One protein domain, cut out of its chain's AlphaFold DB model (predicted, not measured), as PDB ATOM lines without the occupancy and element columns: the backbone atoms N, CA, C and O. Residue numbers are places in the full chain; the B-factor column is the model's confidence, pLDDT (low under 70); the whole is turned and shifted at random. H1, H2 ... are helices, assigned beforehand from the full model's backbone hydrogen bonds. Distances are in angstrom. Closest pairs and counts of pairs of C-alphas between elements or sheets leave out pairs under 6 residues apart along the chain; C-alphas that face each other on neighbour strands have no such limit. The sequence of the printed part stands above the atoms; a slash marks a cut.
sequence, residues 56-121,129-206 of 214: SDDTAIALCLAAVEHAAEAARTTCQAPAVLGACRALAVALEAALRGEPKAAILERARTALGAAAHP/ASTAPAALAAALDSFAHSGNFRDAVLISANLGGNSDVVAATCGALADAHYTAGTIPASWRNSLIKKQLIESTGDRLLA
ATOM      1  N   SER A  56     200.527 174.847 152.233       49.19
ATOM      2  CA  SER A  56     199.522 175.911 152.418       49.19
ATOM      3  C   SER A  56     198.971 175.694 153.825       49.19
ATOM      4  O   SER A  56     198.716 174.539 154.180       49.19
ATOM      5  N   ASP A  57     198.892 176.737 154.650       60.25
ATOM      6  CA  ASP A  57     198.463 176.606 156.050       60.25
ATOM      7  C   ASP A  57     197.160 175.767 156.129       60.25
ATOM      8  O   ASP A  57     197.018 174.899 156.988       60.25
ATOM      9  N   ASP A  58     196.309 175.877 155.103       66.44
ATOM     10  CA  ASP A  58     195.110 175.069 154.854       66.44
ATOM     11  C   ASP A  58     195.328 173.551 154.832       66.44
ATOM     12  O   ASP A  58     194.517 172.804 155.376       66.44
ATOM     13  N   THR A  59     196.398 173.064 154.202       69.12
ATOM     14  CA  THR A  59     196.658 171.623 154.086       69.12
ATOM     15  C   THR A  59     197.158 171.067 155.425       69.12
ATOM     16  O   THR A  59     196.817 169.948 155.806       69.12
ATOM     17  N   ALA A  60     197.967 171.841 156.165       68.00
ATOM     18  CA  ALA A  60     198.496 171.418 157.465       68.00
ATOM     19  C   ALA A  60     197.389 171.412 158.523       68.00
ATOM     20  O   ALA A  60     197.323 170.508 159.357       68.00
ATOM     21  N   ILE A  61     196.487 172.391 158.434       72.19
ATOM     22  CA  ILE A  61     195.237 172.420 159.186       72.19
ATOM     23  C   ILE A  61     194.381 171.206 158.807       72.19
ATOM     24  O   ILE A  61     193.981 170.460 159.693       72.19
ATOM     25  N   ALA A  62     194.158 170.933 157.518       74.81
ATOM     26  CA  ALA A  62     193.343 169.798 157.076       74.81
ATOM     27  C   ALA A  62     193.860 168.442 157.589       74.81
ATOM     28  O   ALA A  62     193.063 167.609 158.018       74.81
ATOM     29  N   LEU A  63     195.180 168.228 157.617       75.12
ATOM     30  CA  LEU A  63     195.757 167.017 158.209       75.12
ATOM     31  C   LEU A  63     195.503 166.901 159.710       75.12
ATOM     32  O   LEU A  63     195.191 165.812 160.185       75.12
ATOM     33  N   CYS A  64     195.617 167.996 160.461       80.81
ATOM     34  CA  CYS A  64     195.280 167.985 161.886       80.81
ATOM     35  C   CYS A  64     193.832 167.621 162.118       80.81
ATOM     36  O   CYS A  64     193.534 166.799 162.979       80.81
ATOM     37  N   LEU A  65     192.944 168.222 161.333       82.00
ATOM     38  CA  LEU A  65     191.519 167.955 161.411       82.00
ATOM     39  C   LEU A  65     191.230 166.478 161.128       82.00
ATOM     40  O   LEU A  65     190.516 165.837 161.898       82.00
ATOM     41  N   ALA A  66     191.858 165.916 160.094       88.44
ATOM     42  CA  ALA A  66     191.753 164.496 159.784       88.44
ATOM     43  C   ALA A  66     192.281 163.616 160.930       88.44
ATOM     44  O   ALA A  66     191.609 162.668 161.327       88.44
ATOM     45  N   ALA A  67     193.439 163.939 161.516       89.62
ATOM     46  CA  ALA A  67     194.002 163.187 162.641       89.62
ATOM     47  C   ALA A  67     193.078 163.197 163.874       89.62
ATOM     48  O   ALA A  67     192.852 162.156 164.495       89.62
ATOM     49  N   VAL A  68     192.496 164.356 164.195       92.12
ATOM     50  CA  VAL A  68     191.529 164.518 165.289       92.12
ATOM     51  C   VAL A  68     190.253 163.712 165.026       92.12
ATOM     52  O   VAL A  68     189.740 163.064 165.939       92.12
ATOM     53  N   GLU A  69     189.748 163.698 163.789       92.62
ATOM     54  CA  GLU A  69     188.589 162.878 163.421       92.62
ATOM     55  C   GLU A  69     188.896 161.384 163.496       92.62
ATOM     56  O   GLU A  69     188.139 160.638 164.117       92.62
ATOM     57  N   HIS A  70     190.036 160.944 162.964       94.06
ATOM     58  CA  HIS A  70     190.448 159.543 163.021       94.06
ATOM     59  C   HIS A  70     190.587 159.023 164.455       94.06
ATOM     60  O   HIS A  70     190.227 157.874 164.711       94.06
ATOM     61  N   ALA A  71     191.033 159.855 165.402       95.19
ATOM     62  CA  ALA A  71     191.076 159.477 166.814       95.19
ATOM     63  C   ALA A  71     189.679 159.145 167.372       95.19
ATOM     64  O   ALA A  71     189.519 158.168 168.104       95.19
ATOM     65  N   ALA A  72     188.653 159.915 166.996       93.94
ATOM     66  CA  ALA A  72     187.275 159.627 167.383       93.94
ATOM     67  C   ALA A  72     186.715 158.396 166.657       93.94
ATOM     68  O   ALA A  72     186.092 157.547 167.292       93.94
ATOM     69  N   GLU A  73     186.940 158.269 165.348       95.50
ATOM     70  CA  GLU A  73     186.463 157.117 164.568       95.50
ATOM     71  C   GLU A  73     187.060 155.795 165.074       95.50
ATOM     72  O   GLU A  73     186.349 154.795 165.176       95.50
ATOM     73  N   ALA A  74     188.336 155.793 165.473       95.00
ATOM     74  CA  ALA A  74     188.969 154.626 166.082       95.00
ATOM     75  C   ALA A  74     188.239 154.193 167.366       95.00
ATOM     76  O   ALA A  74     187.948 153.008 167.546       95.00
ATOM     77  N   ALA A  75     187.874 155.150 168.227       94.81
ATOM     78  CA  ALA A  75     187.123 154.882 169.451       94.81
ATOM     79  C   ALA A  75     185.677 154.419 169.185       94.81
ATOM     80  O   ALA A  75     185.176 153.561 169.912       94.81
ATOM     81  N   ARG A  76     185.021 154.903 168.114       94.25
ATOM     82  CA  ARG A  76     183.629 154.533 167.760       94.25
ATOM     83  C   ARG A  76     183.415 153.046 167.518       94.25
ATOM     84  O   ARG A  76     182.274 152.592 167.608       94.25
ATOM     85  N   THR A  77     184.481 152.302 167.225       95.62
ATOM     86  CA  THR A  77     184.428 150.844 167.052       95.62
ATOM     87  C   THR A  77     184.039 150.104 168.335       95.62
ATOM     88  O   THR A  77     183.470 149.019 168.257       95.62
ATOM     89  N   THR A  78     184.301 150.689 169.509       95.50
ATOM     90  CA  THR A  78     184.023 150.073 170.818       95.50
ATOM     91  C   THR A  78     183.165 150.948 171.727       95.50
ATOM     92  O   THR A  78     182.437 150.420 172.567       95.50
ATOM     93  N   CYS A  79     183.209 152.274 171.570       91.31
ATOM     94  CA  CYS A  79     182.469 153.210 172.404       91.31
ATOM     95  C   CYS A  79     181.890 154.367 171.581       91.31
ATOM     96  O   CYS A  79     182.613 155.123 170.939       91.31
ATOM     97  N   GLN A  80     180.569 154.540 171.643       93.12
ATOM     98  CA  GLN A  80     179.836 155.599 170.928       93.12
ATOM     99  C   GLN A  80     179.524 156.817 171.819       93.12
ATOM    100  O   GLN A  80     178.858 157.751 171.378       93.12
ATOM    101  N   ALA A  81     179.966 156.821 173.083       90.75
ATOM    102  CA  ALA A  81     179.618 157.872 174.035       90.75
ATOM    103  C   ALA A  81     180.247 159.223 173.628       90.75
ATOM    104  O   ALA A  81     181.476 159.297 173.528       90.75
ATOM    105  N   PRO A  82     179.460 160.311 173.469       90.38
ATOM    106  CA  PRO A  82     179.976 161.612 173.031       90.38
ATOM    107  C   PRO A  82     181.147 162.128 173.875       90.38
ATOM    108  O   PRO A  82     182.128 162.622 173.329       90.38
ATOM    109  N   ALA A  83     181.090 161.926 175.195       90.00
ATOM    110  CA  ALA A  83     182.155 162.302 176.124       90.00
ATOM    111  C   ALA A  83     183.491 161.584 175.842       90.00
ATOM    112  O   ALA A  83     184.556 162.189 175.949       90.00
ATOM    113  N   VAL A  84     183.449 160.304 175.456       92.62
ATOM    114  CA  VAL A  84     184.654 159.526 175.120       92.62
ATOM    115  C   VAL A  84     185.225 159.996 173.788       92.62
ATOM    116  O   VAL A  84     186.417 160.271 173.693       92.62
ATOM    117  N   LEU A  85     184.368 160.162 172.777       93.75
ATOM    118  CA  LEU A  85     184.780 160.662 171.463       93.75
ATOM    119  C   LEU A  85     185.400 162.061 171.565       93.75
ATOM    120  O   LEU A  85     186.435 162.326 170.957       93.75
ATOM    121  N   GLY A  86     184.801 162.928 172.381       93.00
ATOM    122  CA  GLY A  86     185.318 164.250 172.713       93.00
ATOM    123  C   GLY A  86     186.701 164.218 173.357       93.00
ATOM    124  O   GLY A  86     187.612 164.912 172.908       93.00
ATOM    125  N   ALA A  87     186.892 163.357 174.360       94.25
ATOM    126  CA  ALA A  87     188.190 163.182 175.006       94.25
ATOM    127  C   ALA A  87     189.260 162.657 174.030       94.25
ATOM    128  O   ALA A  87     190.383 163.157 174.029       94.25
ATOM    129  N   CYS A  88     188.923 161.710 173.145       96.19
ATOM    130  CA  CYS A  88     189.851 161.222 172.118       96.19
ATOM    131  C   CYS A  88     190.294 162.335 171.158       96.19
ATOM    132  O   CYS A  88     191.477 162.424 170.830       96.19
ATOM    133  N   ARG A  89     189.374 163.220 170.751       95.56
ATOM    134  CA  ARG A  89     189.700 164.397 169.930       95.56
ATOM    135  C   ARG A  89     190.626 165.358 170.660       95.56
ATOM    136  O   ARG A  89     191.637 165.770 170.099       95.56
ATOM    137  N   ALA A  90     190.309 165.689 171.908       96.06
ATOM    138  CA  ALA A  90     191.114 166.602 172.712       96.06
ATOM    139  C   ALA A  90     192.529 166.058 172.972       96.06
ATOM    140  O   ALA A  90     193.505 166.805 172.893       96.06
ATOM    141  N   LEU A  91     192.666 164.748 173.204       97.19
ATOM    142  CA  LEU A  91     193.971 164.097 173.299       97.19
ATOM    143  C   LEU A  91     194.741 164.168 171.973       97.19
ATOM    144  O   LEU A  91     195.936 164.454 171.982       97.19
ATOM    145  N   ALA A  92     194.072 163.950 170.838       96.56
ATOM    146  CA  ALA A  92     194.703 164.071 169.526       96.56
ATOM    147  C   ALA A  92     195.218 165.496 169.269       96.56
ATOM    148  O   ALA A  92     196.352 165.647 168.829       96.56
ATOM    149  N   VAL A  93     194.444 166.530 169.626       95.88
ATOM    150  CA  VAL A  93     194.887 167.937 169.573       95.88
ATOM    151  C   VAL A  93     196.152 168.152 170.410       95.88
ATOM    152  O   VAL A  93     197.101 168.780 169.942       95.88
ATOM    153  N   ALA A  94     196.194 167.609 171.630       96.50
ATOM    154  CA  ALA A  94     197.348 167.742 172.518       96.50
ATOM    155  C   ALA A  94     198.608 167.069 171.946       96.50
ATOM    156  O   ALA A  94     199.685 167.667 171.936       96.50
ATOM    157  N   LEU A  95     198.475 165.829 171.462       95.88
ATOM    158  CA  LEU A  95     199.582 165.062 170.885       95.88
ATOM    159  C   LEU A  95     200.114 165.715 169.613       95.88
ATOM    160  O   LEU A  95     201.321 165.798 169.422       95.88
ATOM    161  N   GLU A  96     199.223 166.208 168.762       94.19
ATOM    162  CA  GLU A  96     199.576 166.895 167.528       94.19
ATOM    163  C   GLU A  96     200.396 168.165 167.818       94.19
ATOM    164  O   GLU A  96     201.509 168.313 167.306       94.19
ATOM    165  N   ALA A  97     199.916 169.017 168.729       93.31
ATOM    166  CA  ALA A  97     200.640 170.213 169.156       93.31
ATOM    167  C   ALA A  97     202.009 169.867 169.777       93.31
ATOM    168  O   ALA A  97     203.015 170.522 169.492       93.31
ATOM    169  N   ALA A  98     202.079 168.798 170.579       94.81
ATOM    170  CA  ALA A  98     203.332 168.321 171.160       94.81
ATOM    171  C   ALA A  98     204.329 167.835 170.096       94.81
ATOM    172  O   ALA A  98     205.490 168.239 170.121       94.81
ATOM    173  N   LEU A  99     203.877 167.044 169.119       91.06
ATOM    174  CA  LEU A  99     204.706 166.534 168.021       91.06
ATOM    175  C   LEU A  99     205.192 167.642 167.073       91.06
ATOM    176  O   LEU A  99     206.242 167.504 166.442       91.06
ATOM    177  N   ARG A 100     204.466 168.762 166.990       90.25
ATOM    178  CA  ARG A 100     204.923 169.986 166.308       90.25
ATOM    179  C   ARG A 100     205.986 170.766 167.074       90.25
ATOM    180  O   ARG A 100     206.596 171.664 166.496       90.25
ATOM    181  N   GLY A 101     206.221 170.428 168.338       92.50
ATOM    182  CA  GLY A 101     207.139 171.149 169.209       92.50
ATOM    183  C   GLY A 101     206.562 172.462 169.739       92.50
ATOM    184  O   GLY A 101     207.327 173.378 170.040       92.50
ATOM    185  N   GLU A 102     205.234 172.583 169.843       94.62
ATOM    186  CA  GLU A 102     204.622 173.744 170.490       94.62
ATOM    187  C   GLU A 102     205.041 173.847 171.972       94.62
ATOM    188  O   GLU A 102     205.343 172.841 172.629       94.62
ATOM    189  N   PRO A 103     205.066 175.064 172.547       95.94
ATOM    190  CA  PRO A 103     205.356 175.224 173.962       95.94
ATOM    191  C   PRO A 103     204.265 174.566 174.813       95.94
ATOM    192  O   PRO A 103     203.076 174.632 174.503       95.94
ATOM    193  N   LYS A 104     204.666 174.000 175.956       96.44
ATOM    194  CA  LYS A 104     203.780 173.295 176.897       96.44
ATOM    195  C   LYS A 104     202.500 174.061 177.247       96.44
ATOM    196  O   LYS A 104     201.438 173.456 177.356       96.44
ATOM    197  N   ALA A 105     202.601 175.380 177.418       97.19
ATOM    198  CA  ALA A 105     201.452 176.233 177.711       97.19
ATOM    199  C   ALA A 105     200.408 176.215 176.578       97.19
ATOM    200  O   ALA A 105     199.230 176.023 176.860       97.19
ATOM    201  N   ALA A 106     200.842 176.318 175.317       96.25
ATOM    202  CA  ALA A 106     199.954 176.275 174.153       96.25
ATOM    203  C   ALA A 106     199.315 174.889 173.975       96.25
ATOM    204  O   ALA A 106     198.116 174.787 173.725       96.25
ATOM    205  N   ILE A 107     200.084 173.815 174.200       97.00
ATOM    206  CA  ILE A 107     199.569 172.435 174.177       97.00
ATOM    207  C   ILE A 107     198.420 172.276 175.183       97.00
ATOM    208  O   ILE A 107     197.350 171.772 174.840       97.00
ATOM    209  N   LEU A 108     198.635 172.717 176.428       97.69
ATOM    210  CA  LEU A 108     197.638 172.634 177.496       97.69
ATOM    211  C   LEU A 108     196.400 173.479 177.199       97.69
ATOM    212  O   LEU A 108     195.287 173.015 177.435       97.69
ATOM    213  N   GLU A 109     196.586 174.698 176.695       96.50
ATOM    214  CA  GLU A 109     195.491 175.592 176.322       96.50
ATOM    215  C   GLU A 109     194.611 174.953 175.243       96.50
ATOM    216  O   GLU A 109     193.417 174.752 175.465       96.50
ATOM    217  N   ARG A 110     195.205 174.529 174.120       94.44
ATOM    218  CA  ARG A 110     194.479 173.881 173.018       94.44
ATOM    219  C   ARG A 110     193.734 172.630 173.477       94.44
ATOM    220  O   ARG A 110     192.569 172.447 173.131       94.44
ATOM    221  N   ALA A 111     194.386 171.782 174.274       94.69
ATOM    222  CA  ALA A 111     193.791 170.548 174.776       94.69
ATOM    223  C   ALA A 111     192.588 170.817 175.694       94.69
ATOM    224  O   ALA A 111     191.557 170.158 175.564       94.69
ATOM    225  N   ARG A 112     192.695 171.798 176.601       94.88
ATOM    226  CA  ARG A 112     191.601 172.180 177.507       94.88
ATOM    227  C   ARG A 112     190.444 172.823 176.757       94.88
ATOM    228  O   ARG A 112     189.299 172.497 177.053       94.88
ATOM    229  N   THR A 113     190.729 173.667 175.768       93.38
ATOM    230  CA  THR A 113     189.704 174.253 174.898       93.38
ATOM    231  C   THR A 113     188.958 173.166 174.131       93.38
ATOM    232  O   THR A 113     187.731 173.125 174.183       93.38
ATOM    233  N   ALA A 114     189.669 172.222 173.506       91.50
ATOM    234  CA  ALA A 114     189.048 171.103 172.796       91.50
ATOM    235  C   ALA A 114     188.221 170.202 173.731       91.50
ATOM    236  O   ALA A 114     187.121 169.778 173.379       91.50
ATOM    237  N   LEU A 115     188.720 169.931 174.942       91.19
ATOM    238  CA  LEU A 115     187.998 169.141 175.937       91.19
ATOM    239  C   LEU A 115     186.730 169.852 176.431       91.19
ATOM    240  O   LEU A 115     185.698 169.208 176.601       91.19
ATOM    241  N   GLY A 116     186.804 171.170 176.635       87.25
ATOM    242  CA  GLY A 116     185.671 172.007 177.023       87.25
ATOM    243  C   GLY A 116     184.617 172.119 175.922       87.25
ATOM    244  O   GLY A 116     183.433 171.980 176.208       87.25
ATOM    245  N   ALA A 117     185.031 172.290 174.663       82.94
ATOM    246  CA  ALA A 117     184.127 172.308 173.511       82.94
ATOM    247  C   ALA A 117     183.403 170.964 173.320       82.94
ATOM    248  O   ALA A 117     182.241 170.922 172.922       82.94
ATOM    249  N   ALA A 118     184.074 169.861 173.655       72.75
ATOM    250  CA  ALA A 118     183.499 168.527 173.584       72.75
ATOM    251  C   ALA A 118     182.697 168.119 174.835       72.75
ATOM    252  O   ALA A 118     182.120 167.025 174.862       72.75
ATOM    253  N   ALA A 119     182.659 168.961 175.873       66.88
ATOM    254  CA  ALA A 119     181.869 168.701 177.063       66.88
ATOM    255  C   ALA A 119     180.381 168.782 176.703       66.88
ATOM    256  O   ALA A 119     179.834 169.851 176.434       66.88
ATOM    257  N   HIS A 120     179.706 167.634 176.709       59.25
ATOM    258  CA  HIS A 120     178.256 167.627 176.608       59.25
ATOM    259  C   HIS A 120     177.684 168.117 177.946       59.25
ATOM    260  O   HIS A 120     178.111 167.600 178.985       59.25
ATOM    261  N   PRO A 121     176.732 169.071 177.964       55.31
ATOM    262  CA  PRO A 121     176.056 169.437 179.197       55.31
ATOM    263  C   PRO A 121     175.398 168.182 179.762       55.31
ATOM    264  O   PRO A 121     174.527 167.577 179.131       55.31
ATOM    265  N   ALA A 129     184.366 161.464 188.518       60.25
ATOM    266  CA  ALA A 129     185.829 161.451 188.413       60.25
ATOM    267  C   ALA A 129     186.373 160.249 187.603       60.25
ATOM    268  O   ALA A 129     187.531 160.238 187.200       60.25
ATOM    269  N   SER A 130     185.530 159.244 187.347       68.00
ATOM    270  CA  SER A 130     185.837 158.038 186.580       68.00
ATOM    271  C   SER A 130     185.525 158.132 185.076       68.00
ATOM    272  O   SER A 130     185.623 157.124 184.376       68.00
ATOM    273  N   THR A 131     185.148 159.300 184.548       88.25
ATOM    274  CA  THR A 131     184.853 159.474 183.111       88.25
ATOM    275  C   THR A 131     186.107 159.723 182.266       88.25
ATOM    276  O   THR A 131     187.142 160.158 182.769       88.25
ATOM    277  N   ALA A 132     186.018 159.487 180.950       92.12
ATOM    278  CA  ALA A 132     187.122 159.758 180.024       92.12
ATOM    279  C   ALA A 132     187.543 161.247 179.991       92.12
ATOM    280  O   ALA A 132     188.746 161.504 180.064       92.12
ATOM    281  N   PRO A 133     186.621 162.236 179.967       93.00
ATOM    282  CA  PRO A 133     186.999 163.640 180.115       93.00
ATOM    283  C   PRO A 133     187.704 163.950 181.437       93.00
ATOM    284  O   PRO A 133     188.699 164.670 181.433       93.00
ATOM    285  N   ALA A 134     187.239 163.383 182.557       91.94
ATOM    286  CA  ALA A 134     187.880 163.579 183.857       91.94
ATOM    287  C   ALA A 134     189.296 162.981 183.893       91.94
ATOM    288  O   ALA A 134     190.227 163.628 184.371       91.94
ATOM    289  N   ALA A 135     189.484 161.786 183.325       94.00
ATOM    290  CA  ALA A 135     190.799 161.159 183.221       94.00
ATOM    291  C   ALA A 135     191.762 161.981 182.346       94.00
ATOM    292  O   ALA A 135     192.920 162.180 182.719       94.00
ATOM    293  N   LEU A 136     191.289 162.513 181.213       96.06
ATOM    294  CA  LEU A 136     192.097 163.400 180.376       96.06
ATOM    295  C   LEU A 136     192.431 164.711 181.103       96.06
ATOM    296  O   LEU A 136     193.583 165.133 181.073       96.06
ATOM    297  N   ALA A 137     191.474 165.330 181.799       95.69
ATOM    298  CA  ALA A 137     191.723 166.537 182.588       95.69
ATOM    299  C   ALA A 137     192.807 166.301 183.655       95.69
ATOM    300  O   ALA A 137     193.768 167.067 183.735       95.69
ATOM    301  N   ALA A 138     192.728 165.188 184.389       95.94
ATOM    302  CA  ALA A 138     193.741 164.796 185.366       95.94
ATOM    303  C   ALA A 138     195.121 164.535 184.728       95.94
ATOM    304  O   ALA A 138     196.158 164.861 185.316       95.94
ATOM    305  N   ALA A 139     195.158 163.984 183.512       97.56
ATOM    306  CA  ALA A 139     196.400 163.764 182.771       97.56
ATOM    307  C   ALA A 139     197.038 165.092 182.333       97.56
ATOM    308  O   ALA A 139     198.251 165.267 182.476       97.56
ATOM    309  N   LEU A 140     196.222 166.039 181.855       97.81
ATOM    310  CA  LEU A 140     196.652 167.395 181.504       97.81
ATOM    311  C   LEU A 140     197.151 168.158 182.736       97.81
ATOM    312  O   LEU A 140     198.158 168.855 182.647       97.81
ATOM    313  N   ASP A 141     196.502 168.000 183.891       97.69
ATOM    314  CA  ASP A 141     196.949 168.597 185.153       97.69
ATOM    315  C   ASP A 141     198.271 167.990 185.636       97.69
ATOM    316  O   ASP A 141     199.186 168.728 186.008       97.69
ATOM    317  N   SER A 142     198.423 166.665 185.572       97.81
ATOM    318  CA  SER A 142     199.682 165.981 185.913       97.81
ATOM    319  C   SER A 142     200.826 166.441 185.009       97.81
ATOM    320  O   SER A 142     201.919 166.767 185.477       97.81
ATOM    321  N   PHE A 143     200.555 166.547 183.705       98.00
ATOM    322  CA  PHE A 143     201.509 167.072 182.740       98.00
ATOM    323  C   PHE A 143     201.852 168.529 183.064       98.00
ATOM    324  O   PHE A 143     203.034 168.853 183.173       98.00
ATOM    325  N   ALA A 144     200.861 169.392 183.317       98.00
ATOM    326  CA  ALA A 144     201.055 170.799 183.668       98.00
ATOM    327  C   ALA A 144     202.003 170.997 184.859       98.00
ATOM    328  O   ALA A 144     202.914 171.820 184.764       98.00
ATOM    329  N   HIS A 145     201.884 170.175 185.901       97.12
ATOM    330  CA  HIS A 145     202.680 170.281 187.131       97.12
ATOM    331  C   HIS A 145     204.021 169.527 187.109       97.12
ATOM    332  O   HIS A 145     204.702 169.454 188.128       97.12
ATOM    333  N   SER A 146     204.432 168.984 185.962       96.31
ATOM    334  CA  SER A 146     205.694 168.248 185.823       96.31
ATOM    335  C   SER A 146     206.751 169.002 185.007       96.31
ATOM    336  O   SER A 146     206.430 169.805 184.130       96.31
ATOM    337  N   GLY A 147     208.033 168.749 185.282       94.75
ATOM    338  CA  GLY A 147     209.156 169.296 184.505       94.75
ATOM    339  C   GLY A 147     209.818 168.289 183.560       94.75
ATOM    340  O   GLY A 147     210.683 168.665 182.777       94.75
ATOM    341  N   ASN A 148     209.456 167.009 183.659       94.50
ATOM    342  CA  ASN A 148     210.052 165.908 182.908       94.50
ATOM    343  C   ASN A 148     209.081 164.714 182.849       94.50
ATOM    344  O   ASN A 148     208.121 164.644 183.620       94.50
ATOM    345  N   PHE A 149     209.368 163.754 181.963       95.56
ATOM    346  CA  PHE A 149     208.547 162.556 181.760       95.56
ATOM    347  C   PHE A 149     208.324 161.754 183.047       95.56
ATOM    348  O   PHE A 149     207.203 161.341 183.344       95.56
ATOM    349  N   ARG A 150     209.392 161.535 183.826       95.75
ATOM    350  CA  ARG A 150     209.342 160.716 185.042       95.75
ATOM    351  C   ARG A 150     208.339 161.287 186.039       95.75
ATOM    352  O   ARG A 150     207.498 160.544 186.537       95.75
ATOM    353  N   ASP A 151     208.420 162.583 186.308       96.56
ATOM    354  CA  ASP A 151     207.552 163.239 187.279       96.56
ATOM    355  C   ASP A 151     206.104 163.296 186.777       96.56
ATOM    356  O   ASP A 151     205.192 163.028 187.553       96.56
ATOM    357  N   ALA A 152     205.881 163.535 185.479       96.81
ATOM    358  CA  ALA A 152     204.544 163.525 184.876       96.81
ATOM    359  C   ALA A 152     203.815 162.188 185.108       96.81
ATOM    360  O   ALA A 152     202.670 162.149 185.571       96.81
ATOM    361  N   VAL A 153     204.508 161.078 184.832       96.88
ATOM    362  CA  VAL A 153     203.965 159.722 184.987       96.88
ATOM    363  C   VAL A 153     203.803 159.344 186.462       96.88
ATOM    364  O   VAL A 153     202.819 158.705 186.824       96.88
ATOM    365  N   LEU A 154     204.720 159.754 187.346       97.31
ATOM    366  CA  LEU A 154     204.575 159.482 188.781       97.31
ATOM    367  C   LEU A 154     203.414 160.254 189.401       97.31
ATOM    368  O   LEU A 154     202.675 159.667 190.186       97.31
ATOM    369  N   ILE A 155     203.241 161.535 189.066       97.25
ATOM    370  CA  ILE A 155     202.110 162.329 189.561       97.25
ATOM    371  C   ILE A 155     200.804 161.644 189.155       97.25
ATOM    372  O   ILE A 155     199.992 161.330 190.018       97.25
ATOM    373  N   SER A 156     200.653 161.326 187.867       97.19
ATOM    374  CA  SER A 156     199.437 160.704 187.329       97.19
ATOM    375  C   SER A 156     199.149 159.310 187.899       97.19
ATOM    376  O   SER A 156     198.012 159.030 188.278       97.19
ATOM    377  N   ALA A 157     200.160 158.446 188.027       96.69
ATOM    378  CA  ALA A 157     199.984 157.092 188.559       96.69
ATOM    379  C   ALA A 157     199.561 157.069 190.041       96.69
ATOM    380  O   ALA A 157     198.911 156.119 190.481       96.69
ATOM    381  N   ASN A 158     199.899 158.114 190.806       96.88
ATOM    382  CA  ASN A 158     199.591 158.218 192.236       96.88
ATOM    383  C   ASN A 158     198.240 158.894 192.547       96.88
ATOM    384  O   ASN A 158     197.904 159.038 193.720       96.88
ATOM    385  N   LEU A 159     197.442 159.282 191.544       92.56
ATOM    386  CA  LEU A 159     196.132 159.920 191.769       92.56
ATOM    387  C   LEU A 159     195.036 158.953 192.258       92.56
ATOM    388  O   LEU A 159     194.018 159.399 192.783       92.56
ATOM    389  N   GLY A 160     195.233 157.641 192.103       87.81
ATOM    390  CA  GLY A 160     194.198 156.634 192.362       87.81
ATOM    391  C   GLY A 160     193.070 156.649 191.317       87.81
ATOM    392  O   GLY A 160     193.141 157.346 190.307       87.81
ATOM    393  N   GLY A 161     192.026 155.840 191.535       87.69
ATOM    394  CA  GLY A 161     190.913 155.709 190.585       87.69
ATOM    395  C   GLY A 161     191.372 155.147 189.235       87.69
ATOM    396  O   GLY A 161     191.967 154.075 189.189       87.69
ATOM    397  N   ASN A 162     191.134 155.890 188.150       89.62
ATOM    398  CA  ASN A 162     191.547 155.538 186.783       89.62
ATOM    399  C   ASN A 162     193.032 155.862 186.514       89.62
ATOM    400  O   ASN A 162     193.377 156.379 185.448       89.62
ATOM    401  N   SER A 163     193.917 155.656 187.492       94.06
ATOM    402  CA  SER A 163     195.309 156.112 187.403       94.06
ATOM    403  C   SER A 163     196.095 155.442 186.275       94.06
ATOM    404  O   SER A 163     197.035 156.039 185.760       94.06
ATOM    405  N   ASP A 164     195.690 154.254 185.831       95.62
ATOM    406  CA  ASP A 164     196.219 153.581 184.645       95.62
ATOM    407  C   ASP A 164     195.919 154.367 183.358       95.62
ATOM    408  O   ASP A 164     196.832 154.652 182.580       95.62
ATOM    409  N   VAL A 165     194.669 154.799 183.168       94.94
ATOM    410  CA  VAL A 165     194.246 155.629 182.029       94.94
ATOM    411  C   VAL A 165     194.907 157.002 182.093       94.94
ATOM    412  O   VAL A 165     195.409 157.499 181.079       94.94
ATOM    413  N   VAL A 166     194.947 157.614 183.282       97.19
ATOM    414  CA  VAL A 166     195.560 158.932 183.481       97.19
ATOM    415  C   VAL A 166     197.063 158.872 183.203       97.19
ATOM    416  O   VAL A 166     197.574 159.711 182.462       97.19
ATOM    417  N   ALA A 167     197.771 157.868 183.727       97.19
ATOM    418  CA  ALA A 167     199.207 157.704 183.513       97.19
ATOM    419  C   ALA A 167     199.549 157.348 182.062       97.19
ATOM    420  O   ALA A 167     200.519 157.882 181.529       97.19
ATOM    421  N   ALA A 168     198.748 156.510 181.395       97.12
ATOM    422  CA  ALA A 168     198.942 156.200 179.978       97.12
ATOM    423  C   ALA A 168     198.769 157.447 179.096       97.12
ATOM    424  O   ALA A 168     199.605 157.730 178.238       97.12
ATOM    425  N   THR A 169     197.718 158.229 179.351       97.50
ATOM    426  CA  THR A 169     197.415 159.457 178.604       97.50
ATOM    427  C   THR A 169     198.460 160.545 178.862       97.50
ATOM    428  O   THR A 169     198.972 161.157 177.924       97.50
ATOM    429  N   CYS A 170     198.823 160.756 180.131       97.69
ATOM    430  CA  CYS A 170     199.861 161.703 180.527       97.69
ATOM    431  C   CYS A 170     201.222 161.293 179.956       97.69
ATOM    432  O   CYS A 170     201.934 162.136 179.422       97.69
ATOM    433  N   GLY A 171     201.555 160.001 180.005       96.31
ATOM    434  CA  GLY A 171     202.785 159.443 179.452       96.31
ATOM    435  C   GLY A 171     202.904 159.654 177.945       96.31
ATOM    436  O   GLY A 171     203.957 160.087 177.494       96.31
ATOM    437  N   ALA A 172     201.835 159.432 177.173       95.75
ATOM    438  CA  ALA A 172     201.841 159.690 175.730       95.75
ATOM    439  C   ALA A 172     202.124 161.169 175.409       95.75
ATOM    440  O   ALA A 172     202.951 161.480 174.553       95.75
ATOM    441  N   LEU A 173     201.481 162.089 176.135       96.25
ATOM    442  CA  LEU A 173     201.686 163.525 175.948       96.25
ATOM    443  C   LEU A 173     203.077 163.984 176.406       96.25
ATOM    444  O   LEU A 173     203.748 164.754 175.719       96.25
ATOM    445  N   ALA A 174     203.516 163.499 177.566       96.12
ATOM    446  CA  ALA A 174     204.822 163.798 178.126       96.12
ATOM    447  C   ALA A 174     205.947 163.256 177.237       96.12
ATOM    448  O   ALA A 174     206.948 163.941 177.068       96.12
ATOM    449  N   ASP A 175     205.788 162.073 176.641       93.50
ATOM    450  CA  ASP A 175     206.744 161.520 175.678       93.50
ATOM    451  C   ASP A 175     206.824 162.377 174.411       93.50
ATOM    452  O   ASP A 175     207.916 162.757 173.995       93.50
ATOM    453  N   ALA A 176     205.675 162.769 173.850       94.00
ATOM    454  CA  ALA A 176     205.629 163.632 172.672       94.00
ATOM    455  C   ALA A 176     206.291 165.000 172.918       94.00
ATOM    456  O   ALA A 176     206.943 165.537 172.026       94.00
ATOM    457  N   HIS A 177     206.160 165.554 174.128       95.31
ATOM    458  CA  HIS A 177     206.722 166.860 174.475       95.31
ATOM    459  C   HIS A 177     208.188 166.805 174.937       95.31
ATOM    460  O   HIS A 177     209.004 167.621 174.512       95.31
ATOM    461  N   TYR A 178     208.540 165.868 175.822       90.50
ATOM    462  CA  TYR A 178     209.889 165.752 176.389       90.50
ATOM    463  C   TYR A 178     210.831 164.886 175.540       90.50
ATOM    464  O   TYR A 178     212.043 164.963 175.732       90.50
ATOM    465  N   THR A 179     210.306 164.131 174.567       77.69
ATOM    466  CA  THR A 179     210.970 163.147 173.687       77.69
ATOM    467  C   THR A 179     211.356 161.823 174.362       77.69
ATOM    468  O   THR A 179     211.740 161.786 175.533       77.69
ATOM    469  N   ALA A 180     211.353 160.730 173.588       61.22
ATOM    470  CA  ALA A 180     211.597 159.350 174.044       61.22
ATOM    471  C   ALA A 180     212.929 159.109 174.779       61.22
ATOM    472  O   ALA A 180     213.054 158.161 175.558       61.22
ATOM    473  N   GLY A 181     213.928 159.981 174.588       63.59
ATOM    474  CA  GLY A 181     215.188 159.944 175.340       63.59
ATOM    475  C   GLY A 181     215.030 160.248 176.835       63.59
ATOM    476  O   GLY A 181     215.961 160.016 177.605       63.59
ATOM    477  N   THR A 182     213.865 160.747 177.254       78.06
ATOM    478  CA  THR A 182     213.573 161.137 178.640       78.06
ATOM    479  C   THR A 182     212.879 160.051 179.461       78.06
ATOM    480  O   THR A 182     212.780 160.187 180.684       78.06
ATOM    481  N   ILE A 183     212.463 158.939 178.838       90.44
ATOM    482  CA  ILE A 183     211.895 157.793 179.556       90.44
ATOM    483  C   ILE A 183     213.008 157.090 180.354       90.44
ATOM    484  O   ILE A 183     213.997 156.642 179.760       90.44
ATOM    485  N   PRO A 184     212.861 156.907 181.684       92.62
ATOM    486  CA  PRO A 184     213.840 156.184 182.487       92.62
ATOM    487  C   PRO A 184     214.155 154.799 181.906       92.62
ATOM    488  O   PRO A 184     213.265 153.972 181.701       92.62
ATOM    489  N   ALA A 185     215.441 154.520 181.667       91.56
ATOM    490  CA  ALA A 185     215.869 153.285 181.010       91.56
ATOM    491  C   ALA A 185     215.413 152.021 181.757       91.56
ATOM    492  O   ALA A 185     215.056 151.032 181.122       91.56
ATOM    493  N   SER A 186     215.377 152.063 183.092       94.75
ATOM    494  CA  SER A 186     214.872 150.966 183.921       94.75
ATOM    495  C   SER A 186     213.391 150.680 183.669       94.75
ATOM    496  O   SER A 186     213.008 149.515 183.616       94.75
ATOM    497  N   TRP A 187     212.568 151.706 183.431       94.94
ATOM    498  CA  TRP A 187     211.150 151.538 183.111       94.94
ATOM    499  C   TRP A 187     210.982 150.983 181.704       94.94
ATOM    500  O   TRP A 187     210.335 149.956 181.524       94.94
ATOM    501  N   ARG A 188     211.660 151.586 180.718       91.81
ATOM    502  CA  ARG A 188     211.614 151.124 179.325       91.81
ATOM    503  C   ARG A 188     212.081 149.674 179.181       91.81
ATOM    504  O   ARG A 188     211.493 148.914 178.421       91.81
ATOM    505  N   ASN A 189     213.122 149.270 179.911       93.19
ATOM    506  CA  ASN A 189     213.641 147.898 179.887       93.19
ATOM    507  C   ASN A 189     212.763 146.896 180.649       93.19
ATOM    508  O   ASN A 189     212.910 145.699 180.430       93.19
ATOM    509  N   SER A 190     211.855 147.372 181.503       95.75
ATOM    510  CA  SER A 190     210.894 146.527 182.220       95.75
ATOM    511  C   SER A 190     209.598 146.293 181.432       95.75
ATOM    512  O   SER A 190     208.763 145.499 181.859       95.75
ATOM    513  N   LEU A 191     209.408 146.967 180.289       94.44
ATOM    514  CA  LEU A 191     208.199 146.829 179.480       94.44
ATOM    515  C   LEU A 191     208.084 145.429 178.869       94.44
ATOM    516  O   LEU A 191     208.920 144.989 178.073       94.44
ATOM    517  N   ILE A 192     206.975 144.758 179.169       97.12
ATOM    518  CA  ILE A 192     206.568 143.547 178.459       97.12
ATOM    519  C   ILE A 192     206.315 143.915 176.990       97.12
ATOM    520  O   ILE A 192     205.695 144.934 176.696       97.12
ATOM    521  N   LYS A 193     206.793 143.083 176.054       96.69
ATOM    522  CA  LYS A 193     206.686 143.316 174.599       96.69
ATOM    523  C   LYS A 193     207.339 144.622 174.108       96.69
ATOM    524  O   LYS A 193     206.969 145.118 173.048       96.69
ATOM    525  N   LYS A 194     208.361 145.132 174.807       94.31
ATOM    526  CA  LYS A 194     209.146 146.316 174.408       94.31
ATOM    527  C   LYS A 194     209.461 146.379 172.903       94.31
ATOM    528  O   LYS A 194     209.148 147.369 172.259       94.31
ATOM    529  N   GLN A 195     210.020 145.305 172.340       95.25
ATOM    530  CA  GLN A 195     210.401 145.247 170.920       95.25
ATOM    531  C   GLN A 195     209.205 145.423 169.969       95.25
ATOM    532  O   GLN A 195     209.335 146.050 168.921       95.25
ATOM    533  N   LEU A 196     208.030 144.893 170.326       97.06
ATOM    534  CA  LEU A 196     206.813 145.072 169.534       97.06
ATOM    535  C   LEU A 196     206.345 146.530 169.573       97.06
ATOM    536  O   LEU A 196     205.968 147.070 168.539       97.06
ATOM    537  N   ILE A 197     206.378 147.162 170.749       94.56
ATOM    538  CA  ILE A 197     205.972 148.563 170.920       94.56
ATOM    539  C   ILE A 197     206.905 149.480 170.119       94.56
ATOM    540  O   ILE A 197     206.425 150.269 169.310       94.56
ATOM    541  N   GLU A 198     208.224 149.321 170.283       92.56
ATOM    542  CA  GLU A 198     209.238 150.111 169.569       92.56
ATOM    543  C   GLU A 198     209.104 149.931 168.045       92.56
ATOM    544  O   GLU A 198     208.918 150.910 167.328       92.56
ATOM    545  N   SER A 199     209.048 148.687 167.550       95.62
ATOM    546  CA  SER A 199     208.887 148.427 166.106       95.62
ATOM    547  C   SER A 199     207.551 148.908 165.530       95.62
ATOM    548  O   SER A 199     207.469 149.241 164.347       95.62
ATOM    549  N   THR A 200     206.486 148.959 166.336       96.25
ATOM    550  CA  THR A 200     205.206 149.543 165.909       96.25
ATOM    551  C   THR A 200     205.336 151.056 165.759       96.25
ATOM    552  O   THR A 200     204.890 151.591 164.746       96.25
ATOM    553  N   GLY A 201     205.989 151.731 166.711       91.69
ATOM    554  CA  GLY A 201     206.299 153.159 166.615       91.69
ATOM    555  C   GLY A 201     207.131 153.487 165.373       91.69
ATOM    556  O   GLY A 201     206.754 154.368 164.604       91.69
ATOM    557  N   ASP A 202     208.184 152.708 165.113       92.06
ATOM    558  CA  ASP A 202     209.042 152.880 163.933       92.06
ATOM    559  C   ASP A 202     208.253 152.743 162.620       92.06
ATOM    560  O   ASP A 202     208.416 153.540 161.696       92.06
ATOM    561  N   ARG A 203     207.347 151.760 162.538       94.75
ATOM    562  CA  ARG A 203     206.486 151.560 161.361       94.75
ATOM    563  C   ARG A 203     205.488 152.698 161.172       94.75
ATOM    564  O   ARG A 203     205.279 153.125 160.041       94.75
ATOM    565  N   LEU A 204     204.872 153.184 162.251       91.94
ATOM    566  CA  LEU A 204     203.965 154.334 162.189       91.94
ATOM    567  C   LEU A 204     204.703 155.581 161.695       91.94
ATOM    568  O   LEU A 204     204.198 156.274 160.814       91.94
ATOM    569  N   LEU A 205     205.915 155.822 162.200       89.25
ATOM    570  CA  LEU A 205     206.757 156.925 161.752       89.25
ATOM    571  C   LEU A 205     207.133 156.789 160.270       89.25
ATOM    572  O   LEU A 205     207.021 157.760 159.526       89.25
ATOM    573  N   ALA A 206     207.516 155.591 159.826       89.94
ATOM    574  CA  ALA A 206     207.832 155.323 158.422       89.94
ATOM    575  C   ALA A 206     206.626 155.556 157.494       89.94
ATOM    576  O   ALA A 206     206.782 156.103 156.408       89.94
TER     577      ALA A 206
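Overview. This is residues 56 to 121 and 129 to 206 of the 214 residues of an uncharacterized protein of Gammaproteobacteria bacterium (UniProt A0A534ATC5). Look first for a compact body of helices, in which H2, H3 and H4 form an up-and-down bundle, each running against the one before it, and the hairpin of H5 and H6 packs on H4, with H6 also on H2. H1 packs on H2 alone, and residues 56 to 63 stick out; beyond H6 the small H7 touches no helix, and residues 189 to 206, with H8, stick out as an arm. The printed part has 144 residues with eight named helices, H1 to H8 in order, and no named strand; its class is all helix. The whole is compact, with a radius of gyration of the C-alphas of 15.1 A and spans of 40 by 38 by 32 A.

Along the chain. Find C-alpha 57 at (198.463, 176.606, 156.050); from there H1, residues 57 to 76, runs 29.1 A. Next come H2, residues 82 to 99, 25.7 A long, and H3, residues 104 to 117, 20.0 A. After the cut, find C-alpha 132 at (187.122, 159.758, 180.024), where H4, residues 132 to 144, begins its 18.1 A. H5 holds residues 149 to 157, H6 residues 163 to 178 over 20.7 A, and H7 residues 185 to 190. H8, residues 194 to 206, runs 18.4 A to C-alpha 206 at (207.832, 155.323, 158.422).

Arrangement. Begin at the hub, H2 and H4, which touch four helices each. H2 and H3 are a hairpin at a shallow tilt of 19 degrees, closest at the C-alphas of Ala 90 and Ala 114, 5.0 A apart. H4 touches H2 with residues 132 to 136 alone, the closest C-alphas, Ala 87 and Pro 133, being 5.3 A apart. H3 and H4 touch, opposite ways at 17 degrees, a shallow tilt, with the C-alphas of Leu 108 and Leu 140 closest at 6.7 A. H1 and H2 are a hairpin at a steep tilt of 42 degrees, closest at the C-alphas of Ala 72 and Leu 85, 4.9 A. On H4, look to Ala 139: its C-alpha is 4.6 A from that of Cys 170, the closest pair of H4 and H6, which run the same way at a steep tilt of 45 degrees. H2 touches H6 with residues 91 to 99 alone, closest at the C-alphas of Ala 98 and His 177, 5.0 A. H5 makes hairpins with H4 and with H6; the C-alphas of Ser 156 and Ala 167 are the closest of H5 and H6, at 4.9 A. H7 and H8 are close but not clearly touching, at a steep tilt of 68 degrees, only just short of perpendicular. In H1 to H8 every O i to N i+4 pair is within hydrogen-bond range.

Size, cuts and confidence. The C-alphas of Ser 56 and Gly 160 are the two farthest apart, at 44.7 A. Residues 122 to 128 are not printed; C-alphas 121 and 129 are 15.6 A apart across this cut. Of the links that are printed whole, none is long. Look for pLDDT under 70 at residues 56 to 60, 119 to 121, 129 to 130 and 180 to 181.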